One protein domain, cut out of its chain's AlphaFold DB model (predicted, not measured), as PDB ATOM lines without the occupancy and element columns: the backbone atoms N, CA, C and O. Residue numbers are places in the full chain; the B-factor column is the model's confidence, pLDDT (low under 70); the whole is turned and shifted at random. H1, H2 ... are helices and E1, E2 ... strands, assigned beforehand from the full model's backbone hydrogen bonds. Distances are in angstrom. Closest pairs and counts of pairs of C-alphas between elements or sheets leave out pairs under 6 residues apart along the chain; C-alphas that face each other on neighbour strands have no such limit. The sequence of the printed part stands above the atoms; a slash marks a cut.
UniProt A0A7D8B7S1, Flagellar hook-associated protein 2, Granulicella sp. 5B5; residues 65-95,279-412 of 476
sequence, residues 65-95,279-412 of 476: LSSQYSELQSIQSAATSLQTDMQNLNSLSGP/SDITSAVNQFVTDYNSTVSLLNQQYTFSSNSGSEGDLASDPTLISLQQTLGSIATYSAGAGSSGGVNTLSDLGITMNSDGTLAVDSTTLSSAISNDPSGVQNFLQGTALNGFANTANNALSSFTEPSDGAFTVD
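Overview. This is residues 65 to 95 and 279 to 412 of the 476 residues of the protein "Flagellar hook-associated protein 2" of Granulicella sp. 5B5 (UniProt A0A7D8B7S1). Four helices, H1, H2, H3 and H7, stand side by side in an up-and-down bundle, in which H1 and H2 are the long members. Over the side of H2 packs a small hairpin of two short strands, E1 and E2; H4, H5 and H6 gather near the end of the bundle where H2 begins, and H8 is near the other end. The 165 printed residues hold eight named helices and two named strands, in the order H1 H2 H3 H4 E1 E2 H5 H6 H7 H8; the class is mostly helix and the sheet is antiparallel. The whole is compact, with a radius of gyration of the C-alphas of 16.7 A and spans of 51 by 35 by 28 A.

Arrangement. E1, residues 352 to 354, and E2, residues 360 to 362, form an antiparallel hairpin at 150 degrees, with N 353 and O 361 2.9 A apart and N 361 and O 353 2.8 A apart, within hydrogen-bond range. The closest C-alphas of E2 and H2, residues 279 to 302, are those of Leu 360 and Val 289, 6.1 A apart. H1, residues 65 to 90, touches H2 at a shallow tilt of 21 degrees, opposite ways, closest at the C-alphas of Leu 82 and Asp 291, 5.3 A. H3, residues 319 to 332, forms a helical hairpin with H2, closest at Leu 321 and Leu 299, 7.0 A between C-alphas; H2 touches it with residues 292 to 299 alone. H7, residues 390 to 402, is the hub, touching four helices. It touches H1 at 27 degrees, a shallow tilt, closest at the C-alphas of Ala 391 and Met 86, 4.7 A, and H3 at 7 degrees, closest at those of Ala 394 and Ile 331, 5.7 A, opposite ways in both. H5, residues 364 to 373, touches H2 at a steep tilt of 40 degrees, Ser 368 to Thr 282 being closest at 7.1 A between C-alphas, and touches H4, residues 347 to 350. H6, residues 375 to 382, and H8, residues 408 to 412, each touch H7 only at the corner, H6 only just, with 3 pairs of C-alphas within 8 A. Every O i to N i+4 pair is within hydrogen-bond range in H1, H3, H5, H6 and H8, against 19 of 20 in H2 and 7 of 9 in H7; H4 is too short for such a pair.

Along the chain. H1 begins at C-alpha 65 (14.718, 51.755, -33.513) and is 36.5 A long; H2 is 35.2 A, H3 20.2 A, H7 17.9 A and H5 14.0 A. H8 ends at C-alpha 412 (17.032, 44.196, -41.551).

Size, cuts and confidence. The C-alphas of Asn 308 and Ser 341 are farthest apart, 52.7 A. Residues 96 to 278 are not printed, and C-alphas 95 and 279 are 8.9 A apart across this cut. The links H2 to H3 and H3 to H4 are long. Residues 338 to 342 have pLDDT under 70; the mean of the printed part is 92.7.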
ATOM      1  N   LEU A  65      14.886  52.385 -32.197       95.25
ATOM      2  CA  LEU A  65      14.718  51.755 -33.513       95.25
ATOM      3  C   LEU A  65      14.845  52.757 -34.663       95.25
ATOM      4  O   LEU A  65      15.409  52.437 -35.705       95.25
ATOM      5  N   SER A  66      14.346  53.980 -34.486       93.75
ATOM      6  CA  SER A  66      14.472  55.032 -35.502       93.75
ATOM      7  C   SER A  66      15.927  55.499 -35.670       93.75
ATOM      8  O   SER A  66      16.357  55.777 -36.794       93.75
ATOM      9  N   SER A  67      16.689  55.556 -34.570       92.56
ATOM     10  CA  SER A  67      18.137  55.819 -34.577       92.56
ATOM     11  C   SER A  67      18.877  54.717 -35.341       92.56
ATOM     12  O   SER A  67      19.497  54.989 -36.372       92.56
ATOM     13  N   GLN A  68      18.683  53.462 -34.924       94.94
ATOM     14  CA  GLN A  68      19.254  52.266 -35.550       94.94
ATOM     15  C   GLN A  68      18.958  52.194 -37.050       94.94
ATOM     16  O   GLN A  68      19.869  52.000 -37.852       94.94
ATOM     17  N   TYR A  69      17.704  52.425 -37.447       96.31
ATOM     18  CA  TYR A  69      17.297  52.445 -38.851       96.31
ATOM     19  C   TYR A  69      18.101  53.472 -39.664       96.31
ATOM     20  O   TYR A  69      18.596  53.170 -40.751       96.31
ATOM     21  N   SER A  70      18.264  54.688 -39.137       95.56
ATOM     22  CA  SER A  70      18.975  55.776 -39.826       95.56
ATOM     23  C   SER A  70      20.475  55.488 -39.970       95.56
ATOM     24  O   SER A  70      21.086  55.773 -41.009       95.56
ATOM     25  N   GLU A  71      21.080  54.907 -38.936       95.56
ATOM     26  CA  GLU A  71      22.488  54.509 -38.938       95.56
ATOM     27  C   GLU A  71      22.738  53.337 -39.892       95.56
ATOM     28  O   GLU A  71      23.656  53.395 -40.716       95.56
ATOM     29  N   LEU A  72      21.876  52.317 -39.862       97.00
ATOM     30  CA  LEU A  72      21.959  51.163 -40.752       97.00
ATOM     31  C   LEU A  72      21.787  51.580 -42.216       97.00
ATOM     32  O   LEU A  72      22.532  51.121 -43.080       97.00
ATOM     33  N   GLN A  73      20.879  52.516 -42.501       96.88
ATOM     34  CA  GLN A  73      20.711  53.090 -43.837       96.88
ATOM     35  C   GLN A  73      21.965  53.849 -44.310       96.88
ATOM     36  O   GLN A  73      22.330  53.799 -45.493       96.88
ATOM     37  N   SER A  74      22.659  54.533 -43.397       97.62
ATOM     38  CA  SER A  74      23.920  55.220 -43.699       97.62
ATOM     39  C   SER A  74      25.034  54.219 -44.030       97.62
ATOM     40  O   SER A  74      25.755  54.400 -45.013       97.62
ATOM     41  N   ILE A  75      25.127  53.123 -43.269       97.81
ATOM     42  CA  ILE A  75      26.066  52.020 -43.526       97.81
ATOM     43  C   ILE A  75      25.738  51.323 -44.854       97.81
ATOM     44  O   ILE A  75      26.644  51.103 -45.659       97.81
ATOM     45  N   GLN A  76      24.460  51.036 -45.130       97.75
ATOM     46  CA  GLN A  76      24.003  50.462 -46.401       97.75
ATOM     47  C   GLN A  76      24.434  51.333 -47.583       97.75
ATOM     48  O   GLN A  76      24.940  50.821 -48.582       97.75
ATOM     49  N   SER A  77      24.259  52.651 -47.467       98.31
ATOM     50  CA  SER A  77      24.643  53.599 -48.514       98.31
ATOM     51  C   SER A  77      26.153  53.571 -48.763       98.31
ATOM     52  O   SER A  77      26.577  53.449 -49.910       98.31
ATOM     53  N   ALA A  78      26.967  53.601 -47.703       98.50
ATOM     54  CA  ALA A  78      28.425  53.525 -47.817       98.50
ATOM     55  C   ALA A  78      28.899  52.194 -48.433       98.50
ATOM     56  O   ALA A  78      29.713  52.193 -49.356       98.50
ATOM     57  N   ALA A  79      28.327  51.066 -47.998       98.25
ATOM     58  CA  ALA A  79      28.627  49.748 -48.555       98.25
ATOM     59  C   ALA A  79      28.204  49.620 -50.031       98.25
ATOM     60  O   ALA A  79      28.889  48.965 -50.816       98.25
ATOM     61  N   THR A  80      27.108  50.273 -50.429       98.38
ATOM     62  CA  THR A  80      26.641  50.315 -51.827       98.38
ATOM     63  C   THR A  80      27.577  51.142 -52.711       98.38
ATOM     64  O   THR A  80      27.890  50.727 -53.830       98.38
ATOM     65  N   SER A  81      28.083  52.278 -52.218       98.50
ATOM     66  CA  SER A  81      29.123  53.051 -52.918       98.50
ATOM     67  C   SER A  81      30.391  52.220 -53.107       98.50
ATOM     68  O   SER A  81      30.873  52.079 -54.229       98.50
ATOM     69  N   LEU A  82      30.851  51.553 -52.045       98.44
ATOM     70  CA  LEU A  82      31.998  50.651 -52.111       98.44
ATOM     71  C   LEU A  82      31.785  49.510 -53.122       98.44
ATOM     72  O   LEU A  82      32.687  49.180 -53.893       98.44
ATOM     73  N   GLN A  83      30.592  48.911 -53.161       98.19
ATOM     74  CA  GLN A  83      30.252  47.902 -54.166       98.19
ATOM     75  C   GLN A  83      30.314  48.487 -55.586       98.19
ATOM     76  O   GLN A  83      30.839  47.843 -56.495       98.19
ATOM     77  N   THR A  84      29.817  49.709 -55.781       98.25
ATOM     78  CA  THR A  84      29.836  50.405 -57.076       98.25
ATOM     79  C   THR A  84      31.268  50.648 -57.558       98.25
ATOM     80  O   THR A  84      31.569  50.406 -58.729       98.25
ATOM     81  N   ASP A  85      32.183  51.027 -56.663       98.19
ATOM     82  CA  ASP A  85      33.609  51.139 -56.983       98.19
ATOM     83  C   ASP A  85      34.194  49.807 -57.460       98.19
ATOM     84  O   ASP A  85      34.949  49.764 -58.437       98.19
ATOM     85  N   MET A  86      33.815  48.701 -56.814       97.81
ATOM     86  CA  MET A  86      34.251  47.360 -57.214       97.81
ATOM     87  C   MET A  86      33.694  46.962 -58.582       97.81
ATOM     88  O   MET A  86      34.411  46.378 -59.395       97.81
ATOM     89  N   GLN A  87      32.449  47.322 -58.893       97.06
ATOM     90  CA  GLN A  87      31.869  47.110 -60.223       97.06
ATOM     91  C   GLN A  87      32.595  47.930 -61.291       97.06
ATOM     92  O   GLN A  87      32.907  47.406 -62.362       97.06
ATOM     93  N   ASN A  88      32.910  49.193 -60.994       96.44
ATOM     94  CA  ASN A  88      33.647  50.068 -61.898       96.44
ATOM     95  C   ASN A  88      35.060  49.526 -62.170       96.44
ATOM     96  O   ASN A  88      35.467  49.389 -63.325       96.44
ATOM     97  N   LEU A  89      35.781  49.121 -61.121       96.50
ATOM     98  CA  LEU A  89      37.091  48.483 -61.250       96.50
ATOM     99  C   LEU A  89      37.020  47.149 -62.005       96.50
ATOM    100  O   LEU A  89      37.945  46.840 -62.752       96.50
ATOM    101  N   ASN A  90      35.932  46.385 -61.886       95.38
ATOM    102  CA  ASN A  90      35.746  45.138 -62.633       95.38
ATOM    103  C   ASN A  90      35.254  45.337 -64.085       95.38
ATOM    104  O   ASN A  90      35.166  44.378 -64.848       95.38
ATOM    105  N   SER A  91      34.915  46.563 -64.493       93.69
ATOM    106  CA  SER A  91      34.341  46.828 -65.814       93.69
ATOM    107  C   SER A  91      35.378  46.739 -66.939       93.69
ATOM    108  O   SER A  91      36.466  47.316 -66.870       93.69
ATOM    109  N   LEU A  92      35.003  46.085 -68.046       89.25
ATOM    110  CA  LEU A  92      35.813  46.029 -69.272       89.25
ATOM    111  C   LEU A  92      35.985  47.403 -69.935       89.25
ATOM    112  O   LEU A  92      36.957  47.626 -70.652       89.25
ATOM    113  N   SER A  93      35.061  48.329 -69.688       89.25
ATOM    114  CA  SER A  93      35.137  49.728 -70.118       89.25
ATOM    115  C   SER A  93      35.424  50.670 -68.945       89.25
ATOM    116  O   SER A  93      35.046  51.836 -68.990       89.25
ATOM    117  N   GLY A  94      35.977  50.136 -67.853       92.00
ATOM    118  CA  GLY A  94      36.330  50.888 -66.659       92.00
ATOM    119  C   GLY A  94      37.731  51.511 -66.730       92.00
ATOM    120  O   GLY A  94      38.435  51.392 -67.733       92.00
ATOM    121  N   PRO A  95      38.203  52.112 -65.627       93.31
ATOM    122  CA  PRO A  95      39.459  52.869 -65.570       93.31
ATOM    123  C   PRO A  95      40.712  52.060 -65.951       93.31
ATOM    124  O   PRO A  95      41.709  52.625 -66.391       93.31
ATOM    125  N   SER A 279      46.635  57.758 -64.285       93.50
ATOM    126  CA  SER A 279      45.850  58.726 -63.512       93.50
ATOM    127  C   SER A 279      44.466  58.178 -63.174       93.50
ATOM    128  O   SER A 279      44.037  58.258 -62.022       93.50
ATOM    129  N   ASP A 280      43.789  57.577 -64.152       94.00
ATOM    130  CA  ASP A 280      42.441  57.029 -63.966       94.00
ATOM    131  C   ASP A 280      42.474  55.817 -63.033       94.00
ATOM    132  O   ASP A 280      41.659  55.711 -62.117       94.00
ATOM    133  N   ILE A 281      43.481  54.950 -63.192       95.00
ATOM    134  CA  ILE A 281      43.700  53.796 -62.309       95.00
ATOM    135  C   ILE A 281      43.961  54.260 -60.872       95.00
ATOM    136  O   ILE A 281      43.328  53.768 -59.939       95.00
ATOM    137  N   THR A 282      44.857  55.233 -60.686       96.19
ATOM    138  CA  THR A 282      45.171  55.790 -59.360       96.19
ATOM    139  C   THR A 282      43.933  56.408 -58.714       96.19
ATOM    140  O   THR A 282      43.687  56.208 -57.527       96.19
ATOM    141  N   SER A 283      43.132  57.137 -59.492       97.25
ATOM    142  CA  SER A 283      41.903  57.767 -59.005       97.25
ATOM    143  C   SER A 283      40.881  56.725 -58.554       97.25
ATOM    144  O   SER A 283      40.343  56.842 -57.458       97.25
ATOM    145  N   ALA A 284      40.673  55.669 -59.343       97.56
ATOM    146  CA  ALA A 284      39.746  54.592 -59.004       97.56
ATOM    147  C   ALA A 284      40.169  53.817 -57.745       97.56
ATOM    148  O   ALA A 284      39.338  53.510 -56.895       97.56
ATOM    149  N   VAL A 285      41.467  53.541 -57.590       97.50
ATOM    150  CA  VAL A 285      42.005  52.880 -56.390       97.50
ATOM    151  C   VAL A 285      41.857  53.765 -55.147       97.50
ATOM    152  O   VAL A 285      41.475  53.272 -54.088       97.50
ATOM    153  N   ASN A 286      42.120  55.069 -55.259       97.94
ATOM    154  CA  ASN A 286      41.929  56.003 -54.145       97.94
ATOM    155  C   ASN A 286      40.454  56.159 -53.757       97.94
ATOM    156  O   ASN A 286      40.158  56.279 -52.567       97.94
ATOM    157  N   GLN A 287      39.542  56.149 -54.734       98.50
ATOM    158  CA  GLN A 287      38.104  56.197 -54.473       98.50
ATOM    159  C   GLN A 287      37.656  54.959 -53.688       98.50
ATOM    160  O   GLN A 287      37.108  55.114 -52.601       98.50
ATOM    161  N   PHE A 288      38.068  53.764 -54.132       98.25
ATOM    162  CA  PHE A 288      37.859  52.521 -53.383       98.25
ATOM    163  C   PHE A 288      38.331  52.633 -51.928       98.25
ATOM    164  O   PHE A 288      37.587  52.306 -51.006       98.25
ATOM    165  N   VAL A 289      39.567  53.092 -51.699       98.56
ATOM    166  CA  VAL A 289      40.109  53.211 -50.337       98.56
ATOM    167  C   VAL A 289      39.314  54.220 -49.509       98.56
ATOM    168  O   VAL A 289      39.080  53.995 -48.323       98.56
ATOM    169  N   THR A 290      38.858  55.309 -50.126       98.62
ATOM    170  CA  THR A 290      38.032  56.326 -49.469       98.62
ATOM    171  C   THR A 290      36.691  55.749 -49.021       98.62
ATOM    172  O   THR A 290      36.340  55.878 -47.847       98.62
ATOM    173  N   ASP A 291      35.975  55.055 -49.904       98.69
ATOM    174  CA  ASP A 291      34.647  54.510 -49.598       98.69
ATOM    175  C   ASP A 291      34.723  53.283 -48.679       98.69
ATOM    176  O   ASP A 291      33.882  53.107 -47.788       98.69
ATOM    177  N   TYR A 292      35.798  52.495 -48.784       98.62
ATOM    178  CA  TYR A 292      36.125  51.455 -47.811       98.62
ATOM    179  C   TYR A 292      36.329  52.064 -46.417       98.62
ATOM    180  O   TYR A 292      35.716  51.620 -45.446       98.62
ATOM    181  N   ASN A 293      37.139  53.123 -46.309       98.50
ATOM    182  CA  ASN A 293      37.415  53.790 -45.035       98.50
ATOM    183  C   ASN A 293      36.180  54.463 -44.446       98.50
ATOM    184  O   ASN A 293      36.009  54.443 -43.227       98.50
ATOM    185  N   SER A 294      35.315  55.034 -45.286       98.38
ATOM    186  CA  SER A 294      34.026  55.585 -44.862       98.38
ATOM    187  C   SER A 294      33.151  54.498 -44.228       98.38
ATOM    188  O   SER A 294      32.678  54.656 -43.101       98.38
ATOM    189  N   THR A 295      33.039  53.342 -44.891       97.94
ATOM    190  CA  THR A 295      32.274  52.187 -44.390       97.94
ATOM    191  C   THR A 295      32.844  51.661 -43.068       97.94
ATOM    192  O   THR A 295      32.106  51.493 -42.097       97.94
ATOM    193  N   VAL A 296      34.165  51.461 -42.984       97.88
ATOM    194  CA  VAL A 296      34.839  51.025 -41.747       97.88
ATOM    195  C   VAL A 296      34.677  52.049 -40.624       97.88
ATOM    196  O   VAL A 296      34.451  51.668 -39.480       97.88
ATOM    197  N   SER A 297      34.737  53.347 -40.925       96.94
ATOM    198  CA  SER A 297      34.562  54.399 -39.917       96.94
ATOM    199  C   SER A 297      33.144  54.416 -39.346       96.94
ATOM    200  O   SER A 297      32.973  54.609 -38.143       96.94
ATOM    201  N   LEU A 298      32.120  54.200 -40.176       96.06
ATOM    202  CA  LEU A 298      30.734  54.064 -39.716       96.06
ATOM    203  C   LEU A 298      30.552  52.828 -38.827       96.06
ATOM    204  O   LEU A 298      29.931  52.931 -37.774       96.06
ATOM    205  N   LEU A 299      31.160  51.695 -39.189       95.25
ATOM    206  CA  LEU A 299      31.154  50.491 -38.352       95.25
ATOM    207  C   LEU A 299      31.872  50.706 -37.017       95.25
ATOM    208  O   LEU A 299      31.336  50.377 -35.965       95.25
ATOM    209  N   ASN A 300      33.071  51.286 -37.035       94.12
ATOM    210  CA  ASN A 300      33.865  51.497 -35.825       94.12
ATOM    211  C   ASN A 300      33.164  52.421 -34.820       94.12
ATOM    212  O   ASN A 300      33.323  52.240 -33.612       94.12
ATOM    213  N   GLN A 301      32.361  53.380 -35.295       92.94
ATOM    214  CA  GLN A 301      31.532  54.221 -34.425       92.94
ATOM    215  C   GLN A 301      30.520  53.401 -33.618       92.94
ATOM    216  O   GLN A 301      30.283  53.730 -32.460       92.94
ATOM    217  N   GLN A 302      30.005  52.301 -34.172       93.12
ATOM    218  CA  GLN A 302      29.064  51.426 -33.470       93.12
ATOM    219  C   GLN A 302      29.732  50.621 -32.354       93.12
ATOM    220  O   GLN A 302      29.122  50.388 -31.321       93.12
ATOM    221  N   TYR A 303      31.008  50.267 -32.505       89.81
ATOM    222  CA  TYR A 303      31.753  49.481 -31.512       89.81
ATOM    223  C   TYR A 303      32.558  50.327 -30.516       89.81
ATOM    224  O   TYR A 303      33.300  49.793 -29.692       89.81
ATOM    225  N   THR A 304      32.468  51.657 -30.595       87.44
ATOM    226  CA  THR A 304      33.197  52.547 -29.688       87.44
ATOM    227  C   THR A 304      32.328  52.901 -28.485       87.44
ATOM    228  O   THR A 304      31.252  53.471 -28.630       87.44
ATOM    229  N   PHE A 305      32.821  52.624 -27.275       87.44
ATOM    230  CA  PHE A 305      32.128  53.001 -26.044       87.44
ATOM    231  C   PHE A 305      32.080  54.526 -25.862       87.44
ATOM    232  O   PHE A 305      33.116  55.195 -25.806       87.44
ATOM    233  N   SER A 306      30.877  55.074 -25.691       82.19
ATOM    234  CA  SER A 306      30.652  56.488 -25.399       82.19
ATOM    235  C   SER A 306      30.477  56.704 -23.898       82.19
ATOM    236  O   SER A 306      29.541  56.209 -23.274       82.19
ATOM    237  N   SER A 307      31.345  57.523 -23.294       78.44
ATOM    238  CA  SER A 307      31.222  57.895 -21.876       78.44
ATOM    239  C   SER A 307      29.973  58.727 -21.569       78.44
ATOM    240  O   SER A 307      29.597  58.839 -20.405       78.44
ATOM    241  N   ASN A 308      29.362  59.335 -22.591       76.81
ATOM    242  CA  ASN A 308      28.177  60.176 -22.437       76.81
ATOM    243  C   ASN A 308      26.896  59.338 -22.335       76.81
ATOM    244  O   ASN A 308      26.039  59.663 -21.519       76.81
ATOM    245  N   SER A 309      26.773  58.274 -23.138       76.44
ATOM    246  CA  SER A 309      25.638  57.338 -23.083       76.44
ATOM    247  C   SER A 309      25.885  56.162 -22.134       76.44
ATOM    248  O   SER A 309      24.935  55.542 -21.669       76.44
ATOM    249  N   GLY A 310      27.146  55.863 -21.808       81.88
ATOM    250  CA  GLY A 310      27.516  54.707 -20.991       81.88
ATOM    251  C   GLY A 310      27.396  53.370 -21.730       81.88
ATOM    252  O   GLY A 310      27.359  52.328 -21.077       81.88
ATOM    253  N   SER A 311      27.331  53.396 -23.063       82.69
ATOM    254  CA  SER A 311      27.154  52.232 -23.937       82.69
ATOM    255  C   SER A 311      27.977  52.366 -25.223       82.69
ATOM    256  O   SER A 311      28.503  53.437 -25.540       82.69
ATOM    257  N   GLU A 312      28.083  51.267 -25.963       88.19
ATOM    258  CA  GLU A 312      28.437  51.277 -27.389       88.19
ATOM    259  C   GLU A 312      27.280  51.867 -28.225       88.19
ATOM    260  O   GLU A 312      26.259  52.282 -27.661       88.19
ATOM    261  N   GLY A 313      27.460  51.946 -29.546       85.88
ATOM    262  CA  GLY A 313      26.420  52.403 -30.470       85.88
ATOM    263  C   GLY A 313      25.232  51.444 -30.529       85.88
ATOM    264  O   GLY A 313      25.345  50.262 -30.184       85.88
ATOM    265  N   ASP A 314      24.085  51.953 -30.976       86.06
ATOM    266  CA  ASP A 314      22.815  51.227 -30.906       86.06
ATOM    267  C   ASP A 314      22.826  49.943 -31.760       86.06
ATOM    268  O   ASP A 314      22.060  49.018 -31.487       86.06
ATOM    269  N   LEU A 315      23.711  49.848 -32.762       91.94
ATOM    270  CA  LEU A 315      23.862  48.685 -33.645       91.94
ATOM    271  C   LEU A 315      25.013  47.740 -33.252       91.94
ATOM    272  O   LEU A 315      25.321  46.807 -33.991       91.94
ATOM    273  N   ALA A 316      25.673  47.918 -32.103       87.56
ATOM    274  CA  ALA A 316      26.848  47.112 -31.740       87.56
ATOM    275  C   ALA A 316      26.584  45.589 -31.686       87.56
ATOM    276  O   ALA A 316      27.477  44.780 -31.934       87.56
ATOM    277  N   SER A 317      25.351  45.181 -31.374       88.25
ATOM    278  CA  SER A 317      24.940  43.767 -31.320       88.25
ATOM    279  C   SER A 317      24.270  43.267 -32.604       88.25
ATOM    280  O   SER A 317      23.756  42.148 -32.634       88.25
ATOM    281  N   ASP A 318      24.258  44.085 -33.654       92.69
ATOM    282  CA  ASP A 318      23.599  43.775 -34.910       92.69
ATOM    283  C   ASP A 318      24.378  42.700 -35.711       92.69
ATOM    284  O   ASP A 318      25.576  42.863 -35.991       92.69
ATOM    285  N   PRO A 319      23.739  41.576 -36.093       93.25
ATOM    286  CA  PRO A 319      24.409  40.490 -36.807       93.25
ATOM    287  C   PRO A 319      24.828  40.868 -38.237       93.25
ATOM    288  O   PRO A 319      25.805  40.305 -38.753       93.25
ATOM    289  N   THR A 320      24.127  41.809 -38.876       95.50
ATOM    290  CA  THR A 320      24.447  42.331 -40.208       95.50
ATOM    291  C   THR A 320      25.776  43.081 -40.160       95.50
ATOM    292  O   THR A 320      26.658  42.820 -40.984       95.50
ATOM    293  N   LEU A 321      25.987  43.931 -39.150       95.31
ATOM    294  CA  LEU A 321      27.239  44.683 -38.981       95.31
ATOM    295  C   LEU A 321      28.431  43.774 -38.666       95.31
ATOM    296  O   LEU A 321      29.499  43.932 -39.264       95.31
ATOM    297  N   ILE A 322      28.248  42.783 -37.789       93.81
ATOM    298  CA  ILE A 322      29.300  41.808 -37.454       93.81
ATOM    299  C   ILE A 322      29.739  41.041 -38.712       93.81
ATOM    300  O   ILE A 322      30.933  40.853 -38.961       93.81
ATOM    301  N   SER A 323      28.775  40.620 -39.534       96.12
ATOM    302  CA  SER A 323      29.042  39.906 -40.789       96.12
ATOM    303  C   SER A 323      29.720  40.810 -41.827       96.12
ATOM    304  O   SER A 323      30.635  40.376 -42.539       96.12
ATOM    305  N   LEU A 324      29.321  42.083 -41.894       97.19
ATOM    306  CA  LEU A 324      29.939  43.071 -42.775       97.19
ATOM    307  C   LEU A 324      31.396  43.336 -42.384       97.19
ATOM    308  O   LEU A 324      32.264  43.351 -43.252       97.19
ATOM    309  N   GLN A 325      31.693  43.473 -41.090       95.12
ATOM    310  CA  GLN A 325      33.058  43.676 -40.599       95.12
ATOM    311  C   GLN A 325      33.989  42.521 -41.010       95.12
ATOM    312  O   GLN A 325      35.098  42.755 -41.493       95.12
ATOM    313  N   GLN A 326      33.528  41.270 -40.888       95.44
ATOM    314  CA  GLN A 326      34.278  40.088 -41.341       95.44
ATOM    315  C   GLN A 326      34.489  40.086 -42.861       95.44
ATOM    316  O   GLN A 326      35.562  39.715 -43.352       95.44
ATOM    317  N   THR A 327      33.478  40.531 -43.607       97.31
ATOM    318  CA  THR A 327      33.536  40.658 -45.065       97.31
ATOM    319  C   THR A 327      34.563  41.703 -45.493       97.31
ATOM    320  O   THR A 327      35.416  41.409 -46.329       97.31
ATOM    321  N   LEU A 328      34.562  42.887 -44.875       97.19
ATOM    322  CA  LEU A 328      35.541  43.944 -45.144       97.19
ATOM    323  C   LEU A 328      36.964  43.498 -44.800       97.19
ATOM    324  O   LEU A 328      37.876  43.693 -45.602       97.19
ATOM    325  N   GLY A 329      37.147  42.807 -43.669       96.00
ATOM    326  CA  GLY A 329      38.431  42.200 -43.318       96.00
ATOM    327  C   GLY A 329      38.912  41.191 -44.368       96.00
ATOM    328  O   GLY A 329      40.088  41.186 -44.730       96.00
ATOM    329  N   SER A 330      38.003  40.380 -44.916       95.88
ATOM    330  CA  SER A 330      38.312  39.417 -45.986       95.88
ATOM    331  C   SER A 330      38.663  40.103 -47.310       95.88
ATOM    332  O   SER A 330      39.568  39.654 -48.009       95.88
ATOM    333  N   ILE A 331      37.994  41.212 -47.642       96.62
ATOM    334  CA  ILE A 331      38.324  42.046 -48.808       96.62
ATOM    335  C   ILE A 331      39.731  42.623 -48.641       96.62
ATOM    336  O   ILE A 331      40.586  42.444 -49.500       96.62
ATOM    337  N   ALA A 332      40.014  43.262 -47.510       95.56
ATOM    338  CA  ALA A 332      41.293  43.924 -47.288       95.56
ATOM    339  C   ALA A 332      42.483  42.957 -47.127       95.56
ATOM    340  O   ALA A 332      43.631  43.347 -47.338       95.56
ATOM    341  N   THR A 333      42.225  41.692 -46.791       94.38
ATOM    342  CA  THR A 333      43.240  40.623 -46.728       94.38
ATOM    343  C   THR A 333      43.224  39.705 -47.950       94.38
ATOM    344  O   THR A 333      43.903  38.675 -47.958       94.38
ATOM    345  N   TYR A 334      42.485  40.078 -49.000       94.44
ATOM    346  CA  TYR A 334      42.441  39.325 -50.243       94.44
ATOM    347  C   TYR A 334      43.849  39.119 -50.808       94.44
ATOM    348  O   TYR A 334      44.650  40.050 -50.938       94.44
ATOM    349  N   SER A 335      44.117  37.879 -51.204       91.81
ATOM    350  CA  SER A 335      45.325  37.503 -51.916       91.81
ATOM    351  C   SER A 335      44.948  36.698 -53.147       91.81
ATOM    352  O   SER A 335      44.176  35.739 -53.073       91.81
ATOM    353  N   ALA A 336      45.500  37.094 -54.290       85.31
ATOM    354  CA  ALA A 336      45.342  36.337 -55.512       85.31
ATOM    355  C   ALA A 336      46.101  35.002 -55.372       85.31
ATOM    356  O   ALA A 336      47.256  34.971 -54.946       85.31
ATOM    357  N   GLY A 337      45.435  33.885 -55.681       70.81
ATOM    358  CA  GLY A 337      46.013  32.548 -55.527       70.81
ATOM    359  C   GLY A 337      47.269  32.324 -56.383       70.81
ATOM    360  O   GLY A 337      47.532  33.047 -57.344       70.81
ATOM    361  N   ALA A 338      48.040  31.279 -56.061       54.56
ATOM    362  CA  ALA A 338      49.223  30.896 -56.833       54.56
ATOM    363  C   ALA A 338      48.856  30.660 -58.313       54.56
ATOM    364  O   ALA A 338      48.153  29.703 -58.634       54.56
ATOM    365  N   GLY A 339      49.321  31.540 -59.209       52.38
ATOM    366  CA  GLY A 339      48.986  31.506 -60.639       52.38
ATOM    367  C   GLY A 339      48.719  32.874 -61.275       52.38
ATOM    368  O   GLY A 339      48.672  32.957 -62.501       52.38
ATOM    369  N   SER A 340      48.592  33.941 -60.482       54.72
ATOM    370  CA  SER A 340      48.517  35.312 -60.993       54.72
ATOM    371  C   SER A 340      49.818  35.698 -61.700       54.72
ATOM    372  O   SER A 340      50.903  35.672 -61.121       54.72
ATOM    373  N   SER A 341      49.724  36.018 -62.989       53.75
ATOM    374  CA  SER A 341      50.844  36.536 -63.771       53.75
ATOM    375  C   SER A 341      51.001  38.037 -63.515       53.75
ATOM    376  O   SER A 341      50.116  38.813 -63.879       53.75
ATOM    377  N   GLY A 342      52.128  38.432 -62.925       60.22
ATOM    378  CA  GLY A 342      52.434  39.818 -62.552       60.22
ATOM    379  C   GLY A 342      52.767  39.893 -61.068       60.22
ATOM    380  O   GLY A 342      52.168  39.185 -60.267       60.22
ATOM    381  N   GLY A 343      53.755  40.695 -60.681       75.19
ATOM    382  CA  GLY A 343      54.311  40.708 -59.316       75.19
ATOM    383  C   GLY A 343      53.354  41.191 -58.212       75.19
ATOM    384  O   GLY A 343      53.793  41.352 -57.079       75.19
ATOM    385  N   VAL A 344      52.078  41.423 -58.537       88.12
ATOM    386  CA  VAL A 344      51.036  41.981 -57.671       88.12
ATOM    387  C   VAL A 344      50.054  40.876 -57.283       88.12
ATOM    388  O   VAL A 344      49.269  40.415 -58.109       88.12
ATOM    389  N   ASN A 345      50.082  40.452 -56.019       91.06
ATOM    390  CA  ASN A 345      49.207  39.400 -55.487       91.06
ATOM    391  C   ASN A 345      48.364  39.863 -54.296       91.06
ATOM    392  O   ASN A 345      47.474  39.133 -53.860       91.06
ATOM    393  N   THR A 346      48.651  41.039 -53.748       93.81
ATOM    394  CA  THR A 346      48.016  41.598 -52.553       93.81
ATOM    395  C   THR A 346      47.821  43.105 -52.697       93.81
ATOM    396  O   THR A 346      48.504  43.758 -53.487       93.81
ATOM    397  N   LEU A 347      46.945  43.684 -51.870       95.44
ATOM    398  CA  LEU A 347      46.822  45.142 -51.747       95.44
ATOM    399  C   LEU A 347      48.143  45.798 -51.300       95.44
ATOM    400  O   LEU A 347      48.479  46.882 -51.773       95.44
ATOM    401  N   SER A 348      48.951  45.115 -50.484       94.81
ATOM    402  CA  SER A 348      50.268  45.615 -50.072       94.81
ATOM    403  C   SER A 348      51.265  45.741 -51.224       94.81
ATOM    404  O   SER A 348      52.077  46.664 -51.204       94.81
ATOM    405  N   ASP A 349      51.178  44.894 -52.256       93.56
ATOM    406  CA  ASP A 349      52.019  45.021 -53.459       93.56
ATOM    407  C   ASP A 349      51.666  46.282 -54.273       93.56
ATOM    408  O   ASP A 349      52.489  46.788 -55.035       93.56
ATOM    409  N   LEU A 350      50.455  46.819 -54.080       95.25
ATOM    410  CA  LEU A 350      50.008  48.111 -54.606       95.25
ATOM    411  C   LEU A 350      50.302  49.283 -53.655       95.25
ATOM    412  O   LEU A 350      49.905  50.409 -53.936       95.25
ATOM    413  N   GLY A 351      50.972  49.045 -52.523       95.88
ATOM    414  CA  GLY A 351      51.216  50.071 -51.508       95.88
ATOM    415  C   GLY A 351      49.998  50.395 -50.644       95.88
ATOM    416  O   GLY A 351      49.960  51.459 -50.033       95.88
ATOM    417  N   ILE A 352      48.999  49.513 -50.598       98.00
ATOM    418  CA  ILE A 352      47.802  49.687 -49.774       98.00
ATOM    419  C   ILE A 352      47.926  48.794 -48.540       98.00
ATOM    420  O   ILE A 352      48.001  47.569 -48.648       98.00
ATOM    421  N   THR A 353      47.950  49.400 -47.357       97.06
ATOM    422  CA  THR A 353      48.143  48.695 -46.080       97.06
ATOM    423  C   THR A 353      46.972  48.916 -45.140       97.06
ATOM    424  O   THR A 353      46.384  49.992 -45.134       97.06
ATOM    425  N   MET A 354      46.668  47.927 -44.303       97.00
ATOM    426  CA  MET A 354      45.627  48.032 -43.282       97.00
ATOM    427  C   MET A 354      46.194  48.579 -41.962       97.00
ATOM    428  O   MET A 354      47.222  48.103 -41.474       97.00
ATOM    429  N   ASN A 355      45.506  49.555 -41.377       96.19
ATOM    430  CA  ASN A 355      45.756  50.100 -40.045       96.19
ATOM    431  C   ASN A 355      45.139  49.211 -38.951       96.19
ATOM    432  O   ASN A 355      44.311  48.341 -39.213       96.19
ATOM    433  N   SER A 356      45.496  49.451 -37.687       93.31
ATOM    434  CA  SER A 356      44.971  48.676 -36.548       93.31
ATOM    435  C   SER A 356      43.460  48.810 -36.332       93.31
ATOM    436  O   SER A 356      42.872  47.961 -35.671       93.31
ATOM    437  N   ASP A 357      42.845  49.873 -36.850       92.94
ATOM    438  CA  ASP A 357      41.398  50.119 -36.807       92.94
ATOM    439  C   ASP A 357      40.650  49.523 -38.017       92.94
ATOM    440  O   ASP A 357      39.453  49.749 -38.180       92.94
ATOM    441  N   GLY A 358      41.350  48.779 -38.879       94.75
ATOM    442  CA  GLY A 358      40.790  48.153 -40.072       94.75
ATOM    443  C   GLY A 358      40.690  49.069 -41.293       94.75
ATOM    444  O   GLY A 358      40.346  48.566 -42.363       94.75
ATOM    445  N   THR A 359      41.003  50.367 -41.174       97.88
ATOM    446  CA  THR A 359      41.062  51.294 -42.319       97.88
ATOM    447  C   THR A 359      42.271  51.002 -43.210       97.88
ATOM    448  O   THR A 359      43.262  50.418 -42.774       97.88
ATOM    449  N   LEU A 360      42.205  51.404 -44.475       98.44
ATOM    450  CA  LEU A 360      43.279  51.290 -45.455       98.44
ATOM    451  C   LEU A 360      44.036  52.615 -45.602       98.44
ATOM    452  O   LEU A 360      43.449  53.697 -45.626       98.44
ATOM    453  N   ALA A 361      45.351  52.523 -45.769       98.19
ATOM    454  CA  ALA A 361      46.240  53.630 -46.094       98.19
ATOM    455  C   ALA A 361      46.925  53.373 -47.441       98.19
ATOM    456  O   ALA A 361      47.328  52.245 -47.719       98.19
ATOM    457  N   VAL A 362      47.073  54.423 -48.256       98.25
ATOM    458  CA  VAL A 362      47.715  54.354 -49.578       98.25
ATOM    459  C   VAL A 362      49.085  55.020 -49.537       98.25
ATOM    460  O   VAL A 362      49.196  56.212 -49.254       98.25
ATOM    461  N   ASP A 363      50.124  54.275 -49.902       98.00
ATOM    462  CA  ASP A 363      51.402  54.831 -50.333       98.00
ATOM    463  C   ASP A 363      51.323  55.171 -51.826       98.00
ATOM    464  O   ASP A 363      51.444  54.311 -52.703       98.00
ATOM    465  N   SER A 364      51.136  56.458 -52.120       95.69
ATOM    466  CA  SER A 364      50.999  56.960 -53.489       95.69
ATOM    467  C   SER A 364      52.230  56.703 -54.364       95.69
ATOM    468  O   SER A 364      52.088  56.568 -55.582       95.69
ATOM    469  N   THR A 365      53.426  56.602 -53.777       96.00
ATOM    470  CA  THR A 365      54.669  56.348 -54.520       96.00
ATOM    471  C   THR A 365      54.741  54.890 -54.945       96.00
ATOM    472  O   THR A 365      55.034  54.595 -56.109       96.00
ATOM    473  N   THR A 366      54.433  53.980 -54.020       95.75
ATOM    474  CA  THR A 366      54.390  52.540 -54.293       95.75
ATOM    475  C   THR A 366      53.274  52.210 -55.287       95.75
ATOM    476  O   THR A 366      53.538  51.538 -56.284       95.75
ATOM    477  N   LEU A 367      52.079  52.785 -55.112       96.00
ATOM    478  CA  LEU A 367      50.957  52.621 -56.040       96.00
ATOM    479  C   LEU A 367      51.308  53.095 -57.458       96.00
ATOM    480  O   LEU A 367      51.157  52.350 -58.426       96.00
ATOM    481  N   SER A 368      51.836  54.317 -57.586       93.81
ATOM    482  CA  SER A 368      52.221  54.875 -58.891       93.81
ATOM    483  C   SER A 368      53.303  54.036 -59.574       93.81
ATOM    484  O   SER A 368      53.274  53.850 -60.793       93.81
ATOM    485  N   SER A 369      54.247  53.502 -58.792       93.25
ATOM    486  CA  SER A 369      55.314  52.630 -59.290       93.25
ATOM    487  C   SER A 369      54.769  51.288 -59.775       93.25
ATOM    488  O   SER A 369      55.163  50.837 -60.849       93.25
ATOM    489  N   ALA A 370      53.842  50.669 -59.038       93.19
ATOM    490  CA  ALA A 370      53.201  49.419 -59.441       93.19
ATOM    491  C   ALA A 370      52.432  49.585 -60.763       93.19
ATOM    492  O   ALA A 370      52.635  48.809 -61.697       93.19
ATOM    493  N   ILE A 371      51.630  50.650 -60.882       92.50
ATOM    494  CA  ILE A 371      50.844  50.948 -62.090       92.50
ATOM    495  C   ILE A 371      51.746  51.237 -63.296       92.50
ATOM    496  O   ILE A 371      51.449  50.796 -64.403       92.50
ATOM    497  N   SER A 372      52.841  51.976 -63.102       89.75
ATOM    498  CA  SER A 372      53.730  52.366 -64.205       89.75
ATOM    499  C   SER A 372      54.608  51.211 -64.691       89.75
ATOM    500  O   SER A 372      54.854  51.090 -65.889       89.75
ATOM    501  N   ASN A 373      55.092  50.372 -63.770       90.06
ATOM    502  CA  ASN A 373      56.050  49.312 -64.088       90.06
ATOM    503  C   ASN A 373      55.380  48.012 -64.549       90.06
ATOM    504  O   ASN A 373      55.946  47.317 -65.391       90.06
ATOM    505  N   ASP A 374      54.206  47.672 -64.010       88.81
ATOM    506  CA  ASP A 374      53.475  46.446 -64.356       88.81
ATOM    507  C   ASP A 374      51.951  46.690 -64.426       88.81
ATOM    508  O   ASP A 374      51.181  46.120 -63.648       88.81
ATOM    509  N   PRO A 375      51.470  47.533 -65.366       89.00
ATOM    510  CA  PRO A 375      50.041  47.832 -65.494       89.00
ATOM    511  C   PRO A 375      49.199  46.580 -65.772       89.00
ATOM    512  O   PRO A 375      48.052  46.493 -65.336       89.00
ATOM    513  N   SER A 376      49.761  45.594 -66.478       87.31
ATOM    514  CA  SER A 376      49.098  44.313 -66.735       87.31
ATOM    515  C   SER A 376      48.981  43.467 -65.469       87.31
ATOM    516  O   SER A 376      47.930  42.871 -65.253       87.31
ATOM    517  N   GLY A 377      50.002  43.442 -64.609       90.19
ATOM    518  CA  GLY A 377      49.930  42.809 -63.292       90.19
ATOM    519  C   GLY A 377      48.880  43.456 -62.391       90.19
ATOM    520  O   GLY A 377      48.064  42.747 -61.805       90.19
ATOM    521  N   VAL A 378      48.821  44.792 -62.355       92.62
ATOM    522  CA  VAL A 378      47.773  45.526 -61.620       92.62
ATOM    523  C   VAL A 378      46.379  45.177 -62.151       92.62
ATOM    524  O   VAL A 378      45.485  44.856 -61.368       92.62
ATOM    525  N   GLN A 379      46.189  45.179 -63.476       91.25
ATOM    526  CA  GLN A 379      44.917  44.786 -64.086       91.25
ATOM    527  C   GLN A 379      44.555  43.330 -63.763       91.25
ATOM    528  O   GLN A 379      43.412  43.051 -63.409       91.25
ATOM    529  N   ASN A 380      45.511  42.404 -63.838       90.62
ATOM    530  CA  ASN A 380      45.283  40.997 -63.520       90.62
ATOM    531  C   ASN A 380      44.898  40.788 -62.052       90.62
ATOM    532  O   ASN A 380      44.033  39.965 -61.776       90.62
ATOM    533  N   PHE A 381      45.496  41.526 -61.118       93.69
ATOM    534  CA  PHE A 381      45.113  41.461 -59.709       93.69
ATOM    535  C   PHE A 381      43.696  42.012 -59.480       93.69
ATOM    536  O   PHE A 381      42.864  41.350 -58.856       93.69
ATOM    537  N   LEU A 382      43.407  43.206 -60.010       94.62
ATOM    538  CA  LEU A 382      42.138  43.898 -59.775       94.62
ATOM    539  C   LEU A 382      40.961  43.241 -60.509       94.62
ATOM    540  O   LEU A 382      39.944  42.957 -59.884       94.62
ATOM    541  N   GLN A 383      41.096  42.969 -61.810       92.69
ATOM    542  CA  GLN A 383      40.033  42.389 -62.645       92.69
ATOM    543  C   GLN A 383      40.129  40.870 -62.750       92.69
ATOM    544  O   GLN A 383      39.113  40.183 -62.744       92.69
ATOM    545  N   GLY A 384      41.333  40.312 -62.838       90.00
ATOM    546  CA  GLY A 384      41.521  38.924 -63.258       90.00
ATOM    547  C   GLY A 384      41.247  38.736 -64.750       90.00
ATOM    548  O   GLY A 384      40.418  39.411 -65.359       90.00
ATOM    549  N   THR A 385      41.922  37.771 -65.370       83.31
ATOM    550  CA  THR A 385      41.778  37.507 -66.814       83.31
ATOM    551  C   THR A 385      40.378  37.027 -67.206       83.31
ATOM    552  O   THR A 385      39.994  37.144 -68.365       83.31
ATOM    553  N   ALA A 386      39.629  36.461 -66.255       87.31
ATOM    554  CA  ALA A 386      38.254  36.001 -66.433       87.31
ATOM    555  C   ALA A 386      37.248  36.838 -65.618       87.31
ATOM    556  O   ALA A 386      36.181  36.330 -65.278       87.31
ATOM    557  N   LEU A 387      37.590  38.096 -65.290       90.00
ATOM    558  CA  LEU A 387      36.780  38.986 -64.442       90.00
ATOM    559  C   LEU A 387      36.486  38.388 -63.057       90.00
ATOM    560  O   LEU A 387      35.381  38.479 -62.529       90.00
ATOM    561  N   ASN A 388      37.484  37.714 -62.492       91.31
ATOM    562  CA  ASN A 388      37.416  36.963 -61.242       91.31
ATOM    563  C   ASN A 388      38.489  37.387 -60.219       91.31
ATOM    564  O   ASN A 388      38.779  36.627 -59.296       91.31
ATOM    565  N   GLY A 389      39.094  38.561 -60.412       93.38
ATOM    566  CA  GLY A 389      40.086  39.150 -59.515       93.38
ATOM    567  C   GLY A 389      39.471  39.817 -58.284       93.38
ATOM    568  O   GLY A 389      38.293  39.625 -57.970       93.38
ATOM    569  N   PHE A 390      40.285  40.630 -57.608       95.88
ATOM    570  CA  PHE A 390      39.935  41.329 -56.370       95.88
ATOM    571  C   PHE A 390      38.588  42.061 -56.447       95.88
ATOM    572  O   PHE A 390      37.727  41.850 -55.595       95.88
ATOM    573  N   ALA A 391      38.382  42.875 -57.486       97.12
ATOM    574  CA  ALA A 391      37.197  43.715 -57.623       97.12
ATOM    575  C   ALA A 391      35.918  42.871 -57.746       97.12
ATOM    576  O   ALA A 391      34.915  43.149 -57.095       97.12
ATOM    577  N   ASN A 392      35.961  41.772 -58.504       96.56
ATOM    578  CA  ASN A 392      34.830  40.852 -58.598       96.56
ATOM    579  C   ASN A 392      34.558  40.128 -57.271       96.56
ATOM    580  O   ASN A 392      33.405  40.004 -56.859       96.56
ATOM    581  N   THR A 393      35.606  39.654 -56.589       95.75
ATOM    582  CA  THR A 393      35.463  38.997 -55.283       95.75
ATOM    583  C   THR A 393      34.841  39.938 -54.255       95.75
ATOM    584  O   THR A 393      33.898  39.543 -53.571       95.75
ATOM    585  N   ALA A 394      35.311  41.183 -54.186       97.50
ATOM    586  CA  ALA A 394      34.766  42.194 -53.291       97.50
ATOM    587  C   ALA A 394      33.320  42.570 -53.653       97.50
ATOM    588  O   ALA A 394      32.464  42.588 -52.771       97.50
ATOM    589  N   ASN A 395      33.010  42.774 -54.941       97.75
ATOM    590  CA  ASN A 395      31.641  43.032 -55.402       97.75
ATOM    591  C   ASN A 395      30.668  41.916 -54.988       97.75
ATOM    592  O   ASN A 395      29.589  42.209 -54.480       97.75
ATOM    593  N   ASN A 396      31.048  40.649 -55.174       96.44
ATOM    594  CA  ASN A 396      30.194  39.506 -54.834       96.44
ATOM    595  C   ASN A 396      30.032  39.317 -53.322       96.44
ATOM    596  O   ASN A 396      28.998  38.844 -52.860       96.44
ATOM    597  N   ALA A 397      31.053  39.664 -52.538       96.31
ATOM    598  CA  ALA A 397      30.940  39.625 -51.088       96.31
ATOM    599  C   ALA A 397      29.953  40.700 -50.594       96.31
ATOM    600  O   ALA A 397      29.072  40.411 -49.785       96.31
ATOM    601  N   LEU A 398      30.043  41.912 -51.152       97.94
ATOM    602  CA  LEU A 398      29.171  43.038 -50.813       97.94
ATOM    603  C   LEU A 398      27.733  42.862 -51.317       97.94
ATOM    604  O   LEU A 398      26.810  43.274 -50.618       97.94
ATOM    605  N   SER A 399      27.515  42.201 -52.461       96.81
ATOM    606  CA  SER A 399      26.169  42.024 -53.029       96.81
ATOM    607  C   SER A 399      25.211  41.300 -52.085       96.81
ATOM    608  O   SER A 399      24.030  41.614 -52.051       96.81
ATOM    609  N   SER A 400      25.714  40.375 -51.257       95.25
ATOM    610  CA  SER A 400      24.894  39.692 -50.244       95.25
ATOM    611  C   SER A 400      24.283  40.637 -49.195       95.25
ATOM    612  O   SER A 400      23.274  40.307 -48.571       95.25
ATOM    613  N   PHE A 401      24.855  41.831 -49.027       97.75
ATOM    614  CA  PHE A 401      24.361  42.862 -48.121       97.75
ATOM    615  C   PHE A 401      23.513  43.906 -48.845       97.75
ATOM    616  O   PHE A 401      22.475  44.319 -48.328       97.75
ATOM    617  N   THR A 402      23.965  44.343 -50.021       97.50
ATOM    618  CA  THR A 402      23.454  45.530 -50.720       97.50
ATOM    619  C   THR A 402      22.368  45.237 -51.752       97.50
ATOM    620  O   THR A 402      21.801  46.185 -52.293       97.50
ATOM    621  N   GLU A 403      22.055  43.966 -52.030       96.75
ATOM    622  CA  GLU A 403      21.018  43.618 -53.006       96.75
ATOM    623  C   GLU A 403      19.672  44.295 -52.651       96.75
ATOM    624  O   GLU A 403      19.173  44.137 -51.526       96.75
ATOM    625  N   PRO A 404      19.049  45.052 -53.580       94.31
ATOM    626  CA  PRO A 404      17.888  45.882 -53.254       94.31
ATOM    627  C   PRO A 404      16.640  45.119 -52.806       94.31
ATOM    628  O   PRO A 404      15.772  45.715 -52.172       94.31
ATOM    629  N   SER A 405      16.499  43.839 -53.165       92.31
ATOM    630  CA  SER A 405      15.316  43.033 -52.839       92.31
ATOM    631  C   SER A 405      15.441  42.244 -51.541       92.31
ATOM    632  O   SER A 405      14.478  42.146 -50.785       92.31
ATOM    633  N   ASP A 406      16.600  41.641 -51.312       93.44
ATOM    634  CA  ASP A 406      16.801  40.570 -50.331       93.44
ATOM    635  C   ASP A 406      18.209  40.575 -49.719       93.44
ATOM    636  O   ASP A 406      18.564  39.657 -48.980       93.44
ATOM    637  N   GLY A 407      18.998  41.623 -49.974       96.75
ATOM    638  CA  GLY A 407      20.268  41.843 -49.293       96.75
ATOM    639  C   GLY A 407      20.067  42.022 -47.788       96.75
ATOM    640  O   GLY A 407      19.019  42.497 -47.340       96.75
ATOM    641  N   ALA A 408      21.082  41.656 -47.001       97.12
ATOM    642  CA  ALA A 408      21.004  41.670 -45.540       97.12
ATOM    643  C   ALA A 408      20.526  43.020 -44.971       97.12
ATOM    644  O   ALA A 408      19.651  43.030 -44.110       97.12
ATOM    645  N   PHE A 409      20.997  44.153 -45.513       97.75
ATOM    646  CA  PHE A 409      20.535  45.476 -45.077       97.75
ATOM    647  C   PHE A 409      19.048  45.700 -45.349       97.75
ATOM    648  O   PHE A 409      18.334  46.214 -44.497       97.75
ATOM    649  N   THR A 410      18.572  45.314 -46.533       97.56
ATOM    650  CA  THR A 410      17.166  45.475 -46.919       97.56
ATOM    651  C   THR A 410      16.257  44.659 -46.005       97.56
ATOM    652  O   THR A 410      15.220  45.148 -45.559       97.56
ATOM    653  N   VAL A 411      16.642  43.415 -45.708       97.56
ATOM    654  CA  VAL A 411      15.889  42.534 -44.804       97.56
ATOM    655  C   VAL A 411      15.802  43.138 -43.403       97.56
ATOM    656  O   VAL A 411      14.721  43.174 -42.815       97.56
ATOM    657  N   ASP A 412      16.918  43.645 -42.897       97.19
ATOM    658  CA  ASP A 412      17.032  44.196 -41.551       97.19
ATOM    659  C   ASP A 412      16.267  45.523 -41.396       97.19
ATOM    660  O   ASP A 412      15.404  45.662 -40.527       97.19
TER     661      ASP A 412